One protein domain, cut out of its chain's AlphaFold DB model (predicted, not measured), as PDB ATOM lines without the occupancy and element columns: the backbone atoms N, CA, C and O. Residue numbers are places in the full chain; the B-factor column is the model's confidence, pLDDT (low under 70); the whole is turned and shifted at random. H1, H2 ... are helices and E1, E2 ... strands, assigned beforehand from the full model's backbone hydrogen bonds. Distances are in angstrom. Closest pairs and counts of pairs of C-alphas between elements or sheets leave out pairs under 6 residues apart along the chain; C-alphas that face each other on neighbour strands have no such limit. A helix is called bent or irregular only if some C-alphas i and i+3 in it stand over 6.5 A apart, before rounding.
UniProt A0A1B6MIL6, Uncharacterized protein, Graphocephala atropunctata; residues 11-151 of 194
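AT A GLANCE: This is residues 11 to 151 of the 194 residues of an uncharacterized protein of Graphocephala atropunctata (UniProt A0A1B6MIL6). Two four-stranded sheets, E1 E7 E6 E5 and E2 E3 E4 E8, lie partly face to face as a loose sandwich, and at one end E4 of one sheet runs on into E5 of the other across a break of 2 residues. The sheet E1 E7 E6 E5 is curled like part of a barrel; H2 and H3 sit together at one end of it and H4 lies beyond its other end, while the short H1 sits beside the strands of the sheet E2 E3 E4 E8. The printed part has 141 residues, with the order E1 E2 E3 H1 E4 E5 E6 H2 H3 E7 H4 E8, and both sheets are antiparallel throughout. The class is mixed, helices and strands. The whole is compact, with a radius of gyration of the C-alphas of 16.7 A and spans of 47 by 34 by 22 A.

IN THESE COORDINATES: E1, residues 11 to 18, begins at C-alpha 11 (-7.590, 41.610, 7.545) and is 22.6 A long. E2, residues 27 to 32, and E3, residues 44 to 49, are each 15.8 A long. H1 is residues 51 to 54. E4, residues 59 to 64, measures 16.9 A, E5 is residues 67 to 69, and E6, residues 79 to 84, measures 16.2 A. H2 is residues 93 to 97. H3, residues 101 to 112, is 17.1 A long and irregular: C-alphas 105 and 108 are 9.6 A apart. E7, residues 114 to 122, is the longest strand at 26.4 A and begins at C-alpha 114 (-9.330, 21.269, 18.010). H4, residues 129 to 133, is neither bent nor irregular, but only just: C-alphas 129 and 132 are 6.1 A apart. E8, residues 140 to 145, is 15.9 A long and ends at C-alpha 145 (3.772, 27.479, 27.382).

HOW THE PARTS SIT: In the strongly twisted sheet E1 E7 E6 E5, E1 is antiparallel to E7 at 162 degrees, with N 14 and O 118 at 2.8 A. The pairing of E6 is staggered: residues 82 to 84 pair with E7, with N 83 and O 121 at 2.9 A, and residues 79 to 81 with E5, with N 68 and O 80 at 2.8 A. E5 and E6 form a hairpin. E4 runs on into E5 across a break of 2 residues, at 55 degrees. In the other strongly twisted sheet, the hairpin E2 and E3 has N 31 and O 45 at 2.7 A, E3 and E4 have N 48 and O 62 at 2.8 A, and E4 and E8 have N 141 and O 63 at 2.8 A. Between the sheets, the closest C-alphas of E1 and E4, those of Ser 18 and Gly 60, are 7.4 A apart, while E3 and E7 are apart. H1 stands at the level of the sheet E2 E3 E4 E8, with a height of 3.1 A. H2 is on the sheet E1 E7 E6 E5, at a height of 9.5 A, and touches H3, with the C-alphas of Leu 97 and Tyr 103 closest at 5.7 A. H3 only grazes that sheet with residues 102 to 112, and H4 is only just not on it, with 4 pairs of C-alphas within 10 A. The one O i to N i+4 pair of H2 is within hydrogen-bond range and H1 is too short for one; H3 has 3 of 8, with 6 of 9 O i to N i+3 pairs, and H4 has 0 of 1, with 1 of 2.

THE WHOLE: The two C-alphas farthest apart, those of His 38 and Asn 108, are 48.4 A apart. The printed part has no cut. The link from E2 to E3, 11 residues, is long. The mean pLDDT of the printed part is 88.8, and residues 38 to 40 are under 70.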
ATOM      1  N   GLY A  11      -7.485  42.442   6.368       93.25
ATOM      2  CA  GLY A  11      -7.590  41.610   7.545       93.25
ATOM      3  C   GLY A  11      -6.934  40.267   7.311       93.25
ATOM      4  O   GLY A  11      -6.506  39.948   6.200       93.25
ATOM      5  N   LEU A  12      -6.862  39.493   8.378       94.81
ATOM      6  CA  LEU A  12      -6.310  38.157   8.396       94.81
ATOM      7  C   LEU A  12      -7.391  37.185   8.854       94.81
ATOM      8  O   LEU A  12      -8.100  37.437   9.828       94.81
ATOM      9  N   HIS A  13      -7.496  36.072   8.135       93.75
ATOM     10  CA  HIS A  13      -8.223  34.893   8.582       93.75
ATOM     11  C   HIS A  13      -7.215  33.966   9.254       93.75
ATOM     12  O   HIS A  13      -6.315  33.443   8.593       93.75
ATOM     13  N   LEU A  14      -7.322  33.816  10.569       93.12
ATOM     14  CA  LEU A  14      -6.442  32.966  11.355       93.12
ATOM     15  C   LEU A  14      -7.152  31.645  11.610       93.12
ATOM     16  O   LEU A  14      -8.252  31.632  12.155       93.12
ATOM     17  N   VAL A  15      -6.498  30.544  11.250       93.38
ATOM     18  CA  VAL A  15      -6.928  29.188  11.595       93.38
ATOM     19  C   VAL A  15      -5.871  28.590  12.506       93.38
ATOM     20  O   VAL A  15      -4.692  28.543  12.151       93.38
ATOM     21  N   THR A  16      -6.286  28.150  13.686       92.88
ATOM     22  CA  THR A  16      -5.406  27.555  14.691       92.88
ATOM     23  C   THR A  16      -5.817  26.121  14.955       92.88
ATOM     24  O   THR A  16      -7.008  25.824  15.059       92.88
ATOM     25  N   VAL A  17      -4.822  25.254  15.104       93.50
ATOM     26  CA  VAL A  17      -5.002  23.838  15.418       93.50
ATOM     27  C   VAL A  17      -4.305  23.544  16.738       93.50
ATOM     28  O   VAL A  17      -3.147  23.927  16.919       93.50
ATOM     29  N   SER A  18      -4.996  22.859  17.641       92.69
ATOM     30  CA  SER A  18      -4.440  22.358  18.896       92.69
ATOM     31  C   SER A  18      -4.686  20.860  19.035       92.69
ATOM     32  O   SER A  18      -5.681  20.338  18.542       92.69
ATOM     33  N   SER A  19      -3.809  20.168  19.761       90.50
ATOM     34  CA  SER A  19      -3.982  18.756  20.126       90.50
ATOM     35  C   SER A  19      -5.048  18.525  21.205       90.50
ATOM     36  O   SER A  19      -5.197  17.407  21.690       90.50
ATOM     37  N   ASP A  20      -5.739  19.582  21.629       90.69
ATOM     38  CA  ASP A  20      -6.882  19.495  22.530       90.69
ATOM     39  C   ASP A  20      -8.063  18.770  21.865       90.69
ATOM     40  O   ASP A  20      -8.141  18.656  20.641       90.69
ATOM     41  N   SER A  21      -9.004  18.303  22.690       89.00
ATOM     42  CA  SER A  21     -10.251  17.681  22.224       89.00
ATOM     43  C   SER A  21     -11.018  18.604  21.275       89.00
ATOM     44  O   SER A  21     -11.071  19.813  21.495       89.00
ATOM     45  N   THR A  22     -11.695  18.030  20.278       88.00
ATOM     46  CA  THR A  22     -12.581  18.745  19.339       88.00
ATOM     47  C   THR A  22     -13.701  19.526  20.032       88.00
ATOM     48  O   THR A  22     -14.164  20.532  19.505       88.00
ATOM     49  N   ASN A  23     -14.100  19.104  21.236       86.12
ATOM     50  CA  ASN A  23     -15.077  19.801  22.079       86.12
ATOM     51  C   ASN A  23     -14.450  20.892  22.966       86.12
ATOM     52  O   ASN A  23     -15.144  21.509  23.774       86.12
ATOM     53  N   GLY A  24     -13.133  21.083  22.885       85.94
ATOM     54  CA  GLY A  24     -12.426  22.129  23.603       85.94
ATOM     55  C   GLY A  24     -12.815  23.512  23.091       85.94
ATOM     56  O   GLY A  24     -13.110  23.703  21.915       85.94
ATOM     57  N   THR A  25     -12.782  24.498  23.979       89.25
ATOM     58  CA  THR A  25     -13.078  25.887  23.624       89.25
ATOM     59  C   THR A  25     -11.801  26.702  23.698       89.25
ATOM     60  O   THR A  25     -11.152  26.755  24.741       89.25
ATOM     61  N   VAL A  26     -11.448  27.358  22.596       91.12
ATOM     62  CA  VAL A  26     -10.412  28.389  22.615       91.12
ATOM     63  C   VAL A  26     -11.019  29.673  23.162       91.12
ATOM     64  O   VAL A  26     -12.032  30.156  22.657       91.12
ATOM     65  N   THR A  27     -10.392  30.228  24.193       89.12
ATOM     66  CA  THR A  27     -10.868  31.457  24.830       89.12
ATOM     67  C   THR A  27     -10.127  32.649  24.248       89.12
ATOM     68  O   THR A  27      -8.898  32.668  24.258       89.12
ATOM     69  N   VAL A  28     -10.874  33.655  23.786       90.56
ATOM     70  CA  VAL A  28     -10.335  34.977  23.444       90.56
ATOM     71  C   VAL A  28     -10.753  35.958  24.519       90.56
ATOM     72  O   VAL A  28     -11.944  36.093  24.802       90.56
ATOM     73  N   ARG A  29      -9.781  36.629  25.134       87.75
ATOM     74  CA  ARG A  29     -10.044  37.615  26.182       87.75
ATOM     75  C   ARG A  29      -9.160  38.850  26.023       87.75
ATOM     76  O   ARG A  29      -7.958  38.704  25.795       87.75
ATOM     77  N   PRO A  30      -9.714  40.058  26.189       86.38
ATOM     78  CA  PRO A  30      -8.908  41.247  26.395       86.38
ATOM     79  C   PRO A  30      -8.393  41.286  27.841       86.38
ATOM     80  O   PRO A  30      -9.135  41.047  28.796       86.38
ATOM     81  N   ARG A  31      -7.115  41.618  28.008       83.19
ATOM     82  CA  ARG A  31      -6.444  41.892  29.280       83.19
ATOM     83  C   ARG A  31      -5.970  43.344  29.252       83.19
ATOM     84  O   ARG A  31      -5.054  43.684  28.507       83.19
ATOM     85  N   LYS A  32      -6.606  44.205  30.048       78.62
ATOM     86  CA  LYS A  32      -6.226  45.619  30.189       78.62
ATOM     87  C   LYS A  32      -5.177  45.752  31.294       78.62
ATOM     88  O   LYS A  32      -5.402  45.266  32.401       78.62
ATOM     89  N   THR A  33      -4.029  46.355  30.995       70.75
ATOM     90  CA  THR A  33      -2.923  46.546  31.951       70.75
ATOM     91  C   THR A  33      -2.947  47.925  32.602       70.75
ATOM     92  O   THR A  33      -2.528  48.056  33.752       70.75
ATOM     93  N   LEU A  34      -3.475  48.938  31.909       71.81
ATOM     94  CA  LEU A  34      -3.640  50.297  32.422       71.81
ATOM     95  C   LEU A  34      -4.948  50.908  31.918       71.81
ATOM     96  O   LEU A  34      -5.323  50.731  30.759       71.81
ATOM     97  N   ASP A  35      -5.629  51.639  32.797       70.81
ATOM     98  CA  ASP A  35      -6.848  52.371  32.473       70.81
ATOM     99  C   ASP A  35      -6.497  53.790  32.000       70.81
ATOM    100  O   ASP A  35      -6.425  54.721  32.797       70.81
ATOM    101  N   ASP A  36      -6.176  53.927  30.710       72.25
ATOM    102  CA  ASP A  36      -5.997  55.222  30.045       72.25
ATOM    103  C   ASP A  36      -7.142  55.443  29.052       72.25
ATOM    104  O   ASP A  36      -7.229  54.759  28.026       72.25
ATOM    105  N   ASP A  37      -8.019  56.397  29.368       72.19
ATOM    106  CA  ASP A  37      -9.166  56.774  28.536       72.19
ATOM    107  C   ASP A  37      -8.749  57.283  27.146       72.19
ATOM    108  O   ASP A  37      -9.539  57.223  26.205       72.19
ATOM    109  N   HIS A  38      -7.511  57.767  26.993       67.00
ATOM    110  CA  HIS A  38      -7.030  58.393  25.759       67.00
ATOM    111  C   HIS A  38      -6.163  57.463  24.896       67.00
ATOM    112  O   HIS A  38      -5.869  57.803  23.750       67.00
ATOM    113  N   ALA A  39      -5.760  56.294  25.412       68.31
ATOM    114  CA  ALA A  39      -4.967  55.301  24.678       68.31
ATOM    115  C   ALA A  39      -5.315  53.840  25.050       68.31
ATOM    116  O   ALA A  39      -4.412  53.031  25.306       68.31
ATOM    117  N   PRO A  40      -6.604  53.447  25.062       66.19
ATOM    118  CA  PRO A  40      -7.031  52.156  25.606       66.19
ATOM    119  C   PRO A  40      -6.414  50.960  24.865       66.19
ATOM    120  O   PRO A  40      -6.037  49.973  25.500       66.19
ATOM    121  N   GLY A  41      -6.250  51.047  23.540       72.19
ATOM    122  CA  GLY A  41      -5.686  49.965  22.729       72.19
ATOM    123  C   GLY A  41      -4.209  49.677  23.017       72.19
ATOM    124  O   GLY A  41      -3.789  48.521  23.005       72.19
ATOM    125  N   VAL A  42      -3.414  50.699  23.357       77.12
ATOM    126  CA  VAL A  42      -1.975  50.542  23.645       77.12
ATOM    127  C   VAL A  42      -1.742  49.816  24.967       77.12
ATOM    128  O   VAL A  42      -0.732  49.139  25.109       77.12
ATOM    129  N   PHE A  43      -2.682  49.899  25.906       80.62
ATOM    130  CA  PHE A  43      -2.614  49.224  27.205       80.62
ATOM    131  C   PHE A  43      -3.551  48.019  27.312       80.62
ATOM    132  O   PHE A  43      -3.807  47.507  28.401       80.62
ATOM    133  N   THR A  44      -4.053  47.539  26.176       86.31
ATOM    134  CA  THR A  44      -4.840  46.312  26.099       86.31
ATOM    135  C   THR A  44      -4.050  45.260  25.331       86.31
ATOM    136  O   THR A  44      -3.425  45.547  24.310       86.31
ATOM    137  N   MET A  45      -4.059  44.033  25.838       90.62
ATOM    138  CA  MET A  45      -3.547  42.855  25.148       90.62
ATOM    139  C   MET A  45      -4.703  41.884  24.951       90.62
ATOM    140  O   MET A  45      -5.365  41.503  25.912       90.62
ATOM    141  N   VAL A  46      -4.962  41.479  23.717       92.75
ATOM    142  CA  VAL A  46      -5.902  40.405  23.410       92.75
ATOM    143  C   VAL A  46      -5.132  39.093  23.420       92.75
ATOM    144  O   VAL A  46      -4.094  38.971  22.771       92.75
ATOM    145  N   GLU A  47      -5.633  38.118  24.170       93.62
ATOM    146  CA  GLU A  47      -5.055  36.781  24.272       93.62
ATOM    147  C   GLU A  47      -6.041  35.755  23.715       93.62
ATOM    148  O   GLU A  47      -7.204  35.734  24.118       93.62
ATOM    149  N   MET A  48      -5.567  34.873  22.841       94.31
ATOM    150  CA  MET A  48      -6.276  33.677  22.397       94.31
ATOM    151  C   MET A  48      -5.534  32.456  22.936       94.31
ATOM    152  O   MET A  48      -4.379  32.221  22.582       94.31
ATOM    153  N   LEU A  49      -6.188  31.702  23.817       94.00
ATOM    154  CA  LEU A  49      -5.569  30.634  24.603       94.00
ATOM    155  C   LEU A  49      -6.217  29.288  24.294       94.00
ATOM    156  O   LEU A  49      -7.445  29.167  24.322       94.00
ATOM    157  N   THR A  50      -5.397  28.264  24.058       94.12
ATOM    158  CA  THR A  50      -5.904  26.889  24.002       94.12
ATOM    159  C   THR A  50      -6.391  26.430  25.387       94.12
ATOM    160  O   THR A  50      -5.953  26.990  26.400       94.12
ATOM    161  N   PRO A  51      -7.272  25.414  25.475       92.75
ATOM    162  CA  PRO A  51      -7.784  24.895  26.746       92.75
ATOM    163  C   PRO A  51      -6.724  24.672  27.837       92.75
ATOM    164  O   PRO A  51      -6.915  25.103  28.974       92.75
ATOM    165  N   LEU A  52      -5.579  24.065  27.505       90.00
ATOM    166  CA  LEU A  52      -4.482  23.867  28.463       90.00
ATOM    167  C   LEU A  52      -3.788  25.176  28.874       90.00
ATOM    168  O   LEU A  52      -3.430  25.345  30.036       90.00
ATOM    169  N   ALA A  53      -3.618  26.130  27.954       90.25
ATOM    170  CA  ALA A  53      -3.034  27.430  28.294       90.25
ATOM    171  C   ALA A  53      -3.956  28.229  29.229       90.25
ATOM    172  O   ALA A  53      -3.492  28.933  30.125       90.25
ATOM    173  N   GLN A  54      -5.275  28.081  29.071       88.50
ATOM    174  CA  GLN A  54      -6.263  28.731  29.927       88.50
ATOM    175  C   GLN A  54      -6.202  28.249  31.384       88.50
ATOM    176  O   GLN A  54      -6.443  29.042  32.294       88.50
ATOM    177  N   THR A  55      -5.871  26.977  31.620       87.81
ATOM    178  CA  THR A  55      -5.745  26.413  32.975       87.81
ATOM    179  C   THR A  55      -4.390  26.699  33.628       87.81
ATOM    180  O   THR A  55      -4.145  26.235  34.741       87.81
ATOM    181  N   GLY A  56      -3.511  27.471  32.975       83.06
ATOM    182  CA  GLY A  56      -2.151  27.726  33.457       83.06
ATOM    183  C   GLY A  56      -1.227  26.522  33.283       83.06
ATOM    184  O   GLY A  56      -0.279  26.343  34.043       83.06
ATOM    185  N   GLN A  57      -1.524  25.647  32.323       86.56
ATOM    186  CA  GLN A  57      -0.631  24.570  31.914       86.56
ATOM    187  C   GLN A  57       0.090  24.941  30.614       86.56
ATOM    188  O   GLN A  57      -0.138  25.990  30.012       86.56
ATOM    189  N   CYS A  58       1.006  24.076  30.178       86.88
ATOM    190  CA  CYS A  58       1.716  24.269  28.921       86.88
ATOM    191  C   CYS A  58       0.753  24.043  27.743       86.88
ATOM    192  O   CYS A  58       0.470  22.903  27.384       86.88
ATOM    193  N   GLY A  59       0.231  25.130  27.175       91.50
ATOM    194  CA  GLY A  59      -0.630  25.119  25.991       91.50
ATOM    195  C   GLY A  59      -0.127  26.074  24.912       91.50
ATOM    196  O   GLY A  59       0.989  26.582  24.994       91.50
ATOM    197  N   GLY A  60      -0.936  26.307  23.884       93.69
ATOM    198  CA  GLY A  60      -0.651  27.295  22.845       93.69
ATOM    199  C   GLY A  60      -1.309  28.634  23.162       93.69
ATOM    200  O   GLY A  60      -2.402  28.678  23.734       93.69
ATOM    201  N   TYR A  61      -0.669  29.726  22.757       94.50
ATOM    202  CA  TYR A  61      -1.260  31.055  22.846       94.50
ATOM    203  C   TYR A  61      -0.932  31.920  21.628       94.50
ATOM    204  O   TYR A  61       0.133  31.812  21.014       94.50
ATOM    205  N   LEU A  62      -1.860  32.822  21.322       95.50
ATOM    206  CA  LEU A  62      -1.636  33.998  20.494       95.50
ATOM    207  C   LEU A  62      -1.895  35.239  21.344       95.50
ATOM    208  O   LEU A  62      -2.860  35.271  22.107       95.50
ATOM    209  N   GLN A  63      -1.061  36.260  21.199       94.44
ATOM    210  CA  GLN A  63      -1.267  37.548  21.852       94.44
ATOM    211  C   GLN A  63      -1.021  38.688  20.875       94.44
ATOM    212  O   GLN A  63      -0.039  38.680  20.135       94.44
ATOM    213  N   TRP A  64      -1.894  39.684  20.873       94.00
ATOM    214  CA  TRP A  64      -1.708  40.896  20.086       94.00
ATOM    215  C   TRP A  64      -2.310  42.094  20.800       94.00
ATOM    216  O   TRP A  64      -3.232  41.969  21.603       94.00
ATOM    217  N   ARG A  65      -1.814  43.282  20.466       92.69
ATOM    218  CA  ARG A  65      -2.500  44.519  20.838       92.69
ATOM    219  C   ARG A  65      -3.578  44.818  19.809       92.69
ATOM    220  O   ARG A  65      -3.322  44.583  18.620       92.69
ATOM    221  N   PRO A  66      -4.730  45.376  20.214       93.19
ATOM    222  CA  PRO A  66      -5.779  45.740  19.281       93.19
ATOM    223  C   PRO A  66      -5.451  47.044  18.523       93.19
ATOM    224  O   PRO A  66      -6.237  47.984  18.474       93.19
ATOM    225  N   VAL A  67      -4.226  47.137  17.994       92.62
ATOM    226  CA  VAL A  67      -3.627  48.344  17.420       92.62
ATOM    227  C   VAL A  67      -2.888  47.985  16.137       92.62
ATOM    228  O   VAL A  67      -2.060  47.073  16.099       92.62
ATOM    229  N   VAL A  68      -3.150  48.755  15.088       93.50
ATOM    230  CA  VAL A  68      -2.468  48.693  13.798       93.50
ATOM    231  C   VAL A  68      -1.778  50.021  13.546       93.50
ATOM    232  O   VAL A  68      -2.407  51.077  13.546       93.50
ATOM    233  N   TYR A  69      -0.480  49.975  13.275       93.44
ATOM    234  CA  TYR A  69       0.276  51.164  12.912       93.44
ATOM    235  C   TYR A  69       0.136  51.450  11.428       93.44
ATOM    236  O   TYR A  69       0.335  50.578  10.585       93.44
ATOM    237  N   THR A  70      -0.167  52.695  11.114       92.50
ATOM    238  CA  THR A  70      -0.389  53.182   9.756       92.50
ATOM    239  C   THR A  70       0.787  53.994   9.210       92.50
ATOM    240  O   THR A  70       0.740  54.434   8.069       92.50
ATOM    241  N   SER A  71       1.866  54.131   9.986       92.44
ATOM    242  CA  SER A  71       3.162  54.675   9.562       92.44
ATOM    243  C   SER A  71       4.306  53.727   9.968       92.44
ATOM    244  O   SER A  71       4.175  53.027  10.982       92.44
ATOM    245  N   PRO A  72       5.438  53.703   9.234       91.69
ATOM    246  CA  PRO A  72       6.653  52.998   9.643       91.69
ATOM    247  C   PRO A  72       7.220  53.416  11.007       91.69
ATOM    248  O   PRO A  72       7.832  52.577  11.664       91.69
ATOM    249  N   ASP A  73       6.996  54.662  11.438       90.88
ATOM    250  CA  ASP A  73       7.524  55.200  12.706       90.88
ATOM    251  C   ASP A  73       6.848  54.589  13.946       90.88
ATOM    252  O   ASP A  73       7.415  54.598  15.034       90.88
ATOM    253  N   ARG A  74       5.660  53.985  13.770       84.44
ATOM    254  CA  ARG A  74       4.868  53.316  14.822       84.44
ATOM    255  C   ARG A  74       4.498  54.217  16.004       84.44
ATOM    256  O   ARG A  74       4.369  53.750  17.135       84.44
ATOM    257  N   ASP A  75       4.249  55.490  15.729       83.75
ATOM    258  CA  ASP A  75       3.743  56.425  16.728       83.75
ATOM    259  C   ASP A  75       2.262  56.191  17.028       83.75
ATOM    260  O   ASP A  75       1.478  55.824  16.144       83.75
ATOM    261  N   MET A  76       1.859  56.488  18.264       78.88
ATOM    262  CA  MET A  76       0.474  56.359  18.733       78.88
ATOM    263  C   MET A  76      -0.509  57.186  17.890       78.88
ATOM    264  O   MET A  76      -1.590  56.714  17.555       78.88
ATOM    265  N   THR A  77      -0.115  58.390  17.472       84.19
ATOM    266  CA  THR A  77      -0.916  59.275  16.603       84.19
ATOM    267  C   THR A  77      -1.090  58.729  15.186       84.19
ATOM    268  O   THR A  77      -1.991  59.147  14.462       84.19
ATOM    269  N   SER A  78      -0.234  57.788  14.791       87.94
ATOM    270  CA  SER A  78      -0.245  57.116  13.496       87.94
ATOM    271  C   SER A  78      -0.800  55.695  13.598       87.94
ATOM    272  O   SER A  78      -0.383  54.810  12.852       87.94
ATOM    273  N   SER A  79      -1.740  55.453  14.511       90.00
ATOM    274  CA  SER A  79      -2.352  54.142  14.721       90.00
ATOM    275  C   SER A  79      -3.868  54.152  14.513       90.00
ATOM    276  O   SER A  79      -4.504  55.202  14.478       90.00
ATOM    277  N   THR A  80      -4.421  52.963  14.300       90.75
ATOM    278  CA  THR A  80      -5.855  52.671  14.222       90.75
ATOM    279  C   THR A  80      -6.121  51.340  14.922       90.75
ATOM    280  O   THR A  80      -5.178  50.628  15.275       90.75
ATOM    281  N   GLU A  81      -7.378  50.986  15.140       90.94
ATOM    282  CA  GLU A  81      -7.747  49.797  15.907       90.94
ATOM    283  C   GLU A  81      -7.873  48.541  15.033       90.94
ATOM    284  O   GLU A  81      -8.023  48.595  13.802       90.94
ATOM    285  N   THR A  82      -7.795  47.377  15.679       92.38
ATOM    286  CA  THR A  82      -8.245  46.113  15.088       92.38
ATOM    287  C   THR A  82      -9.682  45.825  15.484       92.38
ATOM    288  O   THR A  82     -10.140  46.202  16.554       92.38
ATOM    289  N   VAL A  83     -10.387  45.099  14.621       90.88
ATOM    290  CA  VAL A  83     -11.685  44.513  14.954       90.88
ATOM    291  C   VAL A  83     -11.542  43.001  14.927       90.88
ATOM    292  O   VAL A  83     -11.338  42.416  13.854       90.88
ATOM    293  N   GLU A  84     -11.635  42.383  16.101       91.12
ATOM    294  CA  GLU A  84     -11.689  40.935  16.270       91.12
ATOM    295  C   GLU A  84     -13.111  40.403  16.083       91.12
ATOM    296  O   GLU A  84     -14.098  41.001  16.515       91.12
ATOM    297  N   TYR A  85     -13.215  39.229  15.469       91.44
ATOM    298  CA  TYR A  85     -14.477  38.520  15.299       91.44
ATOM    299  C   TYR A  85     -14.536  37.292  16.210       91.44
ATOM    300  O   TYR A  85     -13.517  36.787  16.691       91.44
ATOM    301  N   ALA A  86     -15.752  36.792  16.432       91.12
ATOM    302  CA  ALA A  86     -15.967  35.597  17.235       91.12
ATOM    303  C   ALA A  86     -15.169  34.403  16.688       91.12
ATOM    304  O   ALA A  86     -15.101  34.181  15.477       91.12
ATOM    305  N   VAL A  87     -14.582  33.630  17.601       92.31
ATOM    306  CA  VAL A  87     -13.908  32.374  17.271       92.31
ATOM    307  C   VAL A  87     -14.955  31.292  17.058       92.31
ATOM    308  O   VAL A  87     -15.840  31.110  17.893       92.31
ATOM    309  N   ALA A  88     -14.837  30.555  15.959       91.12
ATOM    310  CA  ALA A  88     -15.709  29.426  15.668       91.12
ATOM    311  C   ALA A  88     -14.931  28.286  15.011       91.12
ATOM    312  O   ALA A  88     -13.948  28.512  14.301       91.12
ATOM    313  N   ALA A  89     -15.388  27.053  15.223       90.44
ATOM    314  CA  ALA A  89     -14.908  25.919  14.448       90.44
ATOM    315  C   ALA A  89     -15.368  26.070  12.982       90.44
ATOM    316  O   ALA A  89     -16.544  26.372  12.744       90.44
ATOM    317  N   PRO A  90     -14.482  25.881  11.987       88.69
ATOM    318  CA  PRO A  90     -14.892  25.818  10.590       88.69
ATOM    319  C   PRO A  90     -15.898  24.685  10.366       88.69
ATOM    320  O   PRO A  90     -15.769  23.621  10.963       88.69
ATOM    321  N   ALA A  91     -16.861  24.883   9.461       86.38
ATOM    322  CA  ALA A  91     -17.855  23.852   9.145       86.38
ATOM    323  C   ALA A  91     -17.222  22.563   8.582       86.38
ATOM    324  O   ALA A  91     -17.693  21.471   8.876       86.38
ATOM    325  N   GLU A  92     -16.145  22.691   7.798       87.94
ATOM    326  CA  GLU A  92     -15.393  21.565   7.227       87.94
ATOM    327  C   GLU A  92     -13.875  21.763   7.449       87.94
ATOM    328  O   GLU A  92     -13.176  22.224   6.539       87.94
ATOM    329  N   PRO A  93     -13.331  21.425   8.638       87.38
ATOM    330  CA  PRO A  93     -11.939  21.713   9.007       87.38
ATOM    331  C   PRO A  93     -10.894  21.142   8.042       87.38
ATOM    332  O   PRO A  93      -9.988  21.864   7.619       87.38
ATOM    333  N   LEU A  94     -11.038  19.877   7.625       89.44
ATOM    334  CA  LEU A  94     -10.114  19.260   6.665       89.44
ATOM    335  C   LEU A  94     -10.110  19.968   5.323       89.44
ATOM    336  O   LEU A  94      -9.052  20.158   4.731       89.44
ATOM    337  N   ARG A  95     -11.281  20.378   4.834       89.81
ATOM    338  CA  ARG A  95     -11.379  21.061   3.547       89.81
ATOM    339  C   ARG A  95     -10.747  22.445   3.616       89.81
ATOM    340  O   ARG A  95     -10.054  22.830   2.678       89.81
ATOM    341  N   THR A  96     -10.937  23.157   4.728       88.06
ATOM    342  CA  THR A  96     -10.273  24.441   4.988       88.06
ATOM    343  C   THR A  96      -8.751  24.287   5.034       88.06
ATOM    344  O   THR A  96      -8.035  25.149   4.528       88.06
ATOM    345  N   LEU A  97      -8.245  23.184   5.595       92.44
ATOM    346  CA  LEU A  97      -6.812  22.966   5.798       92.44
ATOM    347  C   LEU A  97      -6.111  22.180   4.680       92.44
ATOM    348  O   LEU A  97      -4.884  22.176   4.665       92.44
ATOM    349  N   ASN A  98      -6.831  21.572   3.732       92.00
ATOM    350  CA  ASN A  98      -6.303  20.630   2.727       92.00
ATOM    351  C   ASN A  98      -5.066  21.153   1.962       92.00
ATOM    352  O   ASN A  98      -4.129  20.415   1.674       92.00
ATOM    353  N   HIS A  99      -5.026  22.455   1.675       91.81
ATOM    354  CA  HIS A  99      -3.922  23.096   0.947       91.81
ATOM    355  C   HIS A  99      -2.902  23.804   1.850       91.81
ATOM    356  O   HIS A  99      -2.113  24.621   1.378       91.81
ATOM    357  N   THR A 100      -2.916  23.520   3.151       93.06
ATOM    358  CA  THR A 100      -2.010  24.125   4.133       93.06
ATOM    359  C   THR A 100      -0.929  23.142   4.570       93.06
ATOM    360  O   THR A 100      -1.098  21.923   4.507       93.06
ATOM    361  N   LEU A 101       0.176  23.681   5.091       92.75
ATOM    362  CA  LEU A 101       1.250  22.888   5.698       92.75
ATOM    363  C   LEU A 101       0.748  22.000   6.854       92.75
ATOM    364  O   LEU A 101       1.308  20.941   7.118       92.75
ATOM    365  N   LEU A 102      -0.319  22.414   7.543       91.38
ATOM    366  CA  LEU A 102      -0.891  21.641   8.645       91.38
ATOM    367  C   LEU A 102      -1.472  20.315   8.153       91.38
ATOM    368  O   LEU A 102      -1.239  19.286   8.781       91.38
ATOM    369  N   TYR A 103      -2.168  20.318   7.014       93.44
ATOM    370  CA  TYR A 103      -2.701  19.087   6.430       93.44
ATOM    371  C   TYR A 103      -1.595  18.185   5.885       93.44
ATOM    372  O   TYR A 103      -1.660  16.976   6.075       93.44
ATOM    373  N   SER A 104      -0.531  18.734   5.291       93.88
ATOM    374  CA  SER A 104       0.590  17.896   4.843       93.88
ATOM    375  C   SER A 104       1.370  17.258   6.000       93.88
ATOM    376  O   SER A 104       1.928  16.177   5.824       93.88
ATOM    377  N   LEU A 105       1.389  17.889   7.182       93.50
ATOM    378  CA  LEU A 105       2.068  17.370   8.373       93.50
ATOM    379  C   LEU A 105       1.204  16.398   9.192       93.50
ATOM    380  O   LEU A 105       1.707  15.391   9.688       93.50
ATOM    381  N   LEU A 106      -0.078  16.717   9.382       91.81
ATOM    382  CA  LEU A 106      -0.972  16.010  10.310       91.81
ATOM    383  C   LEU A 106      -2.008  15.131   9.595       91.81
ATOM    384  O   LEU A 106      -2.545  14.200  10.200       91.81
ATOM    385  N   GLY A 107      -2.265  15.384   8.311       91.25
ATOM    386  CA  GLY A 107      -3.218  14.645   7.491       91.25
ATOM    387  C   GLY A 107      -4.601  14.572   8.129       91.25
ATOM    388  O   GLY A 107      -5.107  15.542   8.694       91.25
ATOM    389  N   ASN A 108      -5.195  13.381   8.091       90.31
ATOM    390  CA  ASN A 108      -6.539  13.138   8.617       90.31
ATOM    391  C   ASN A 108      -6.628  13.228  10.150       90.31
ATOM    392  O   ASN A 108      -7.729  13.291  10.680       90.31
ATOM    393  N   ARG A 109      -5.502  13.291  10.881       89.56
ATOM    394  CA  ARG A 109      -5.527  13.469  12.346       89.56
ATOM    395  C   ARG A 109      -6.114  14.817  12.766       89.56
ATOM    396  O   ARG A 109      -6.461  14.987  13.927       89.56
ATOM    397  N   LEU A 110      -6.217  15.763  11.834       90.12
ATOM    398  CA  LEU A 110      -6.860  17.055  12.052       90.12
ATOM    399  C   LEU A 110      -8.350  16.936  12.416       90.12
ATOM    400  O   LEU A 110      -8.848  17.827  13.092       90.12
ATOM    401  N   ASP A 111      -9.037  15.852  12.031       88.56
ATOM    402  CA  ASP A 111     -10.437  15.607  12.425       88.56
ATOM    403  C   ASP A 111     -10.601  15.329  13.924       88.56
ATOM    404  O   ASP A 111     -11.667  15.548  14.494       88.56
ATOM    405  N   GLU A 112      -9.544  14.845  14.573       90.62
ATOM    406  CA  GLU A 112      -9.531  14.514  16.001       90.62
ATOM    407  C   GLU A 112      -9.000  15.674  16.860       90.62
ATOM    408  O   GLU A 112      -8.940  15.566  18.085       90.62
ATOM    409  N   MET A 113      -8.598  16.779  16.226       92.50
ATOM    410  CA  MET A 113      -7.945  17.924  16.855       92.50
ATOM    411  C   MET A 113      -8.873  19.132  16.929       92.50
ATOM    412  O   MET A 113      -9.762  19.327  16.102       92.50
ATOM    413  N   LEU A 114      -8.625  20.002  17.903       93.69
ATOM    414  CA  LEU A 114      -9.330  21.269  18.010       93.69
ATOM    415  C   LEU A 114      -8.889  22.222  16.895       93.69
ATOM    416  O   LEU A 114      -7.791  22.780  16.946       93.69
ATOM    417  N   VAL A 115      -9.763  22.442  15.913       94.25
ATOM    418  CA  VAL A 115      -9.574  23.429  14.845       94.25
ATOM    419  C   VAL A 115     -10.544  24.581  15.048       94.25
ATOM    420  O   VAL A 115     -11.759  24.397  15.025       94.25
ATOM    421  N   VAL A 116     -10.009  25.787  15.196       94.31
ATOM    422  CA  VAL A 116     -10.820  27.003  15.292       94.31
ATOM    423  C   VAL A 116     -10.298  28.073  14.355       94.31
ATOM    424  O   VAL A 116      -9.116  28.097  14.009       94.31
ATOM    425  N   ALA A 117     -11.189  28.968  13.946       93.69
ATOM    426  CA  ALA A 117     -10.867  30.080  13.082       93.69
ATOM    427  C   ALA A 117     -11.442  31.393  13.613       93.69
ATOM    428  O   ALA A 117     -12.489  31.424  14.264       93.69
ATOM    429  N   THR A 118     -10.751  32.484  13.311       93.81
ATOM    430  CA  THR A 118     -11.206  33.845  13.583       93.81
ATOM    431  C   THR A 118     -10.738  34.799  12.496       93.81
ATOM    432  O   THR A 118      -9.784  34.529  11.764       93.81
ATOM    433  N   ASN A 119     -11.429  35.927  12.394       94.69
ATOM    434  CA  ASN A 119     -11.052  37.026  11.529       94.69
ATOM    435  C   ASN A 119     -10.571  38.186  12.389       94.69
ATOM    436  O   ASN A 119     -11.149  38.475  13.435       94.69
ATOM    437  N   ILE A 120      -9.546  38.878  11.911       94.94
ATOM    438  CA  ILE A 120      -9.088  40.142  12.480       94.94
ATOM    439  C   ILE A 120      -8.985  41.123  11.326       94.94
ATOM    440  O   ILE A 120      -8.293  40.855  10.346       94.94
ATOM    441  N   THR A 121      -9.695  42.243  11.411       94.19
ATOM    442  CA  THR A 121      -9.650  43.290  10.380       94.19
ATOM    443  C   THR A 121      -8.999  44.552  10.913       94.19
ATOM    444  O   THR A 121      -9.008  44.804  12.114       94.19
ATOM    445  N   PHE A 122      -8.405  45.328  10.012       93.31
ATOM    446  CA  PHE A 122      -7.632  46.518  10.335       93.31
ATOM    447  C   PHE A 122      -8.423  47.778   9.982       93.31
ATOM    448  O   PHE A 122      -8.957  47.893   8.869       93.31
ATOM    449  N   GLY A 123      -8.454  48.723  10.917       88.31
ATOM    450  CA  GLY A 123      -9.111  50.014  10.773       88.31
ATOM    451  C   GLY A 123     -10.543  50.029  11.293       88.31
ATOM    452  O   GLY A 123     -11.215  48.996  11.320       88.31
ATOM    453  N   GLU A 124     -11.019  51.220  11.643       84.44
ATOM    454  CA  GLU A 124     -12.371  51.496  12.142       84.44
ATOM    455  C   GLU A 124     -13.157  52.369  11.144       84.44
ATOM    456  O   GLU A 124     -12.600  52.992  10.239       84.44
ATOM    457  N   ALA A 125     -14.485  52.412  11.254       82.44
ATOM    458  CA  ALA A 125     -15.301  53.266  10.403       82.44
ATOM    459  C   ALA A 125     -14.950  54.755  10.593       82.44
ATOM    460  O   ALA A 125     -15.172  55.325  11.653       82.44
ATOM    461  N   GLY A 126     -14.462  55.399   9.527       80.88
ATOM    462  CA  GLY A 126     -14.169  56.839   9.508       80.88
ATOM    463  C   GLY A 126     -12.683  57.204   9.601       80.88
ATOM    464  O   GLY A 126     -12.350  58.376   9.435       80.88
ATOM    465  N   ASP A 127     -11.778  56.235   9.763       84.25
ATOM    466  CA  ASP A 127     -10.327  56.480   9.853       84.25
ATOM    467  C   ASP A 127      -9.638  56.735   8.489       84.25
ATOM    468  O   ASP A 127      -8.472  57.142   8.427       84.25
ATOM    469  N   GLY A 128     -10.375  56.555   7.384       83.88
ATOM    470  CA  GLY A 128      -9.882  56.654   6.004       83.88
ATOM    471  C   GLY A 128      -9.317  55.341   5.443       83.88
ATOM    472  O   GLY A 128      -8.857  55.309   4.296       83.88
ATOM    473  N   PHE A 129      -9.396  54.267   6.230       86.19
ATOM    474  CA  PHE A 129      -8.975  52.902   5.953       86.19
ATOM    475  C   PHE A 129      -7.547  52.809   5.391       86.19
ATOM    476  O   PHE A 129      -6.736  53.732   5.493       86.19
ATOM    477  N   PHE A 130      -7.205  51.685   4.756       88.81
ATOM    478  CA  PHE A 130      -5.860  51.484   4.215       88.81
ATOM    479  C   PHE A 130      -5.482  52.517   3.145       88.81
ATOM    480  O   PHE A 130      -4.305  52.796   2.939       88.81
ATOM    481  N   ARG A 131      -6.460  53.110   2.448       87.12
ATOM    482  CA  ARG A 131      -6.191  54.035   1.340       87.12
ATOM    483  C   ARG A 131      -5.497  55.320   1.793       87.12
ATOM    484  O   ARG A 131      -4.703  55.848   1.022       87.12
ATOM    485  N   LYS A 132      -5.792  55.804   3.001       87.50
ATOM    486  CA  LYS A 132      -5.256  57.066   3.524       87.50
ATOM    487  C   LYS A 132      -3.733  57.037   3.668       87.50
ATOM    488  O   LYS A 132      -3.068  57.942   3.183       87.50
ATOM    489  N   ASN A 133      -3.209  55.987   4.297       87.44
ATOM    490  CA  ASN A 133      -1.787  55.892   4.642       87.44
ATOM    491  C   ASN A 133      -1.023  54.871   3.784       87.44
ATOM    492  O   ASN A 133       0.201  54.891   3.742       87.44
ATOM    493  N   GLN A 134      -1.738  53.972   3.092       90.44
ATOM    494  CA  GLN A 134      -1.184  52.899   2.251       90.44
ATOM    495  C   GLN A 134      -0.161  52.007   2.971       90.44
ATOM    496  O   GLN A 134       0.671  51.350   2.342       90.44
ATOM    497  N   TYR A 135      -0.257  51.967   4.295       90.88
ATOM    498  CA  TYR A 135       0.636  51.252   5.182       90.88
ATOM    499  C   TYR A 135      -0.167  50.733   6.373       90.88
ATOM    500  O   TYR A 135      -1.032  51.425   6.910       90.88
ATOM    501  N   ALA A 136       0.109  49.493   6.756       92.12
ATOM    502  CA  ALA A 136      -0.466  48.855   7.927       92.12
ATOM    503  C   ALA A 136       0.559  47.863   8.481       92.12
ATOM    504  O   ALA A 136       1.064  47.011   7.752       92.12
ATOM    505  N   THR A 137       0.877  47.981   9.763       93.62
ATOM    506  CA  THR A 137       1.703  47.029  10.502       93.62
ATOM    507  C   THR A 137       0.951  46.600  11.742       93.62
ATOM    508  O   THR A 137       0.641  47.415  12.607       93.62
ATOM    509  N   TRP A 138       0.695  45.304  11.829       94.62
ATOM    510  CA  TRP A 138       0.102  44.655  12.983       94.62
ATOM    511  C   TRP A 138       1.068  43.581  13.474       94.62
ATOM    512  O   TRP A 138       1.758  42.951  12.670       94.62
ATOM    513  N   THR A 139       1.164  43.418  14.790       94.25
ATOM    514  CA  THR A 139       2.086  42.462  15.409       94.25
ATOM    515  C   THR A 139       1.295  41.478  16.248       94.25
ATOM    516  O   THR A 139       0.478  41.880  17.072       94.25
ATOM    517  N   VAL A 140       1.584  40.197  16.050       95.00
ATOM    518  CA  VAL A 140       1.047  39.096  16.841       95.00
ATOM    519  C   VAL A 140       2.206  38.250  17.353       95.00
ATOM    520  O   VAL A 140       3.162  37.971  16.627       95.00
ATOM    521  N   LEU A 141       2.125  37.871  18.618       95.19
ATOM    522  CA  LEU A 141       3.005  36.925  19.273       95.19
ATOM    523  C   LEU A 141       2.344  35.548  19.224       95.19
ATOM    524  O   LEU A 141       1.174  35.407  19.570       95.19
ATOM    525  N   VAL A 142       3.105  34.540  18.812       95.44
ATOM    526  CA  VAL A 142       2.671  33.140  18.778       95.44
ATOM    527  C   VAL A 142       3.637  32.332  19.622       95.44
ATOM    528  O   VAL A 142       4.849  32.453  19.439       95.44
ATOM    529  N   GLY A 143       3.128  31.509  20.534       93.81
ATOM    530  CA  GLY A 143       3.990  30.733  21.413       93.81
ATOM    531  C   GLY A 143       3.318  29.529  22.054       93.81
ATOM    532  O   GLY A 143       2.111  29.315  21.946       93.81
ATOM    533  N   TYR A 144       4.151  28.743  22.732       92.88
ATOM    534  CA  TYR A 144       3.754  27.603  23.550       92.88
ATOM    535  C   TYR A 144       4.250  27.807  24.985       92.88
ATOM    536  O   TYR A 144       5.308  28.400  25.201       92.88
ATOM    537  N   GLY A 145       3.504  27.299  25.961       90.06
ATOM    538  CA  GLY A 145       3.772  27.479  27.382       90.06
ATOM    539  C   GLY A 145       2.878  28.544  28.004       90.06
ATOM    540  O   GLY A 145       1.692  28.630  27.691       90.06
ATOM    541  N   HIS A 146       3.453  29.333  28.907       86.44
ATOM    542  CA  HIS A 146       2.738  30.422  29.562       86.44
ATOM    543  C   HIS A 146       2.831  31.696  28.716       86.44
ATOM    544  O   HIS A 146       3.941  32.056  28.307       86.44
ATOM    545  N   PRO A 147       1.703  32.383  28.461       88.00
ATOM    546  CA  PRO A 147       1.730  33.677  27.799       88.00
ATOM    547  C   PRO A 147       2.565  34.669  28.625       88.00
ATOM    548  O   PRO A 147       2.423  34.697  29.852       88.00
ATOM    549  N   PRO A 148       3.448  35.467  28.000       86.50
ATOM    550  CA  PRO A 148       4.218  36.464  28.719       86.50
ATOM    551  C   PRO A 148       3.290  37.497  29.350       86.50
ATOM    552  O   PRO A 148       2.332  37.976  28.738       86.50
ATOM    553  N   GLU A 149       3.605  37.852  30.589       83.19
ATOM    554  CA  GLU A 149       2.912  38.917  31.292       83.19
ATOM    555  C   GLU A 149       3.625  40.241  31.048       83.19
ATOM    556  O   GLU A 149       4.831  40.368  31.272       83.19
ATOM    557  N   GLU A 150       2.875  41.243  30.599       76.75
ATOM    558  CA  GLU A 150       3.419  42.586  30.470       76.75
ATOM    559  C   GLU A 150       3.585  43.223  31.846       76.75
ATOM    560  O   GLU A 150       2.649  43.300  32.643       76.75
ATOM    561  N   GLN A 151       4.792  43.711  32.102       77.69
ATOM    562  CA  GLN A 151       5.108  44.522  33.266       77.69
ATOM    563  C   GLN A 151       5.434  45.936  32.801       77.69
ATOM    564  O   GLN A 151       5.965  46.142  31.705       77.69
TER     565      GLN A 151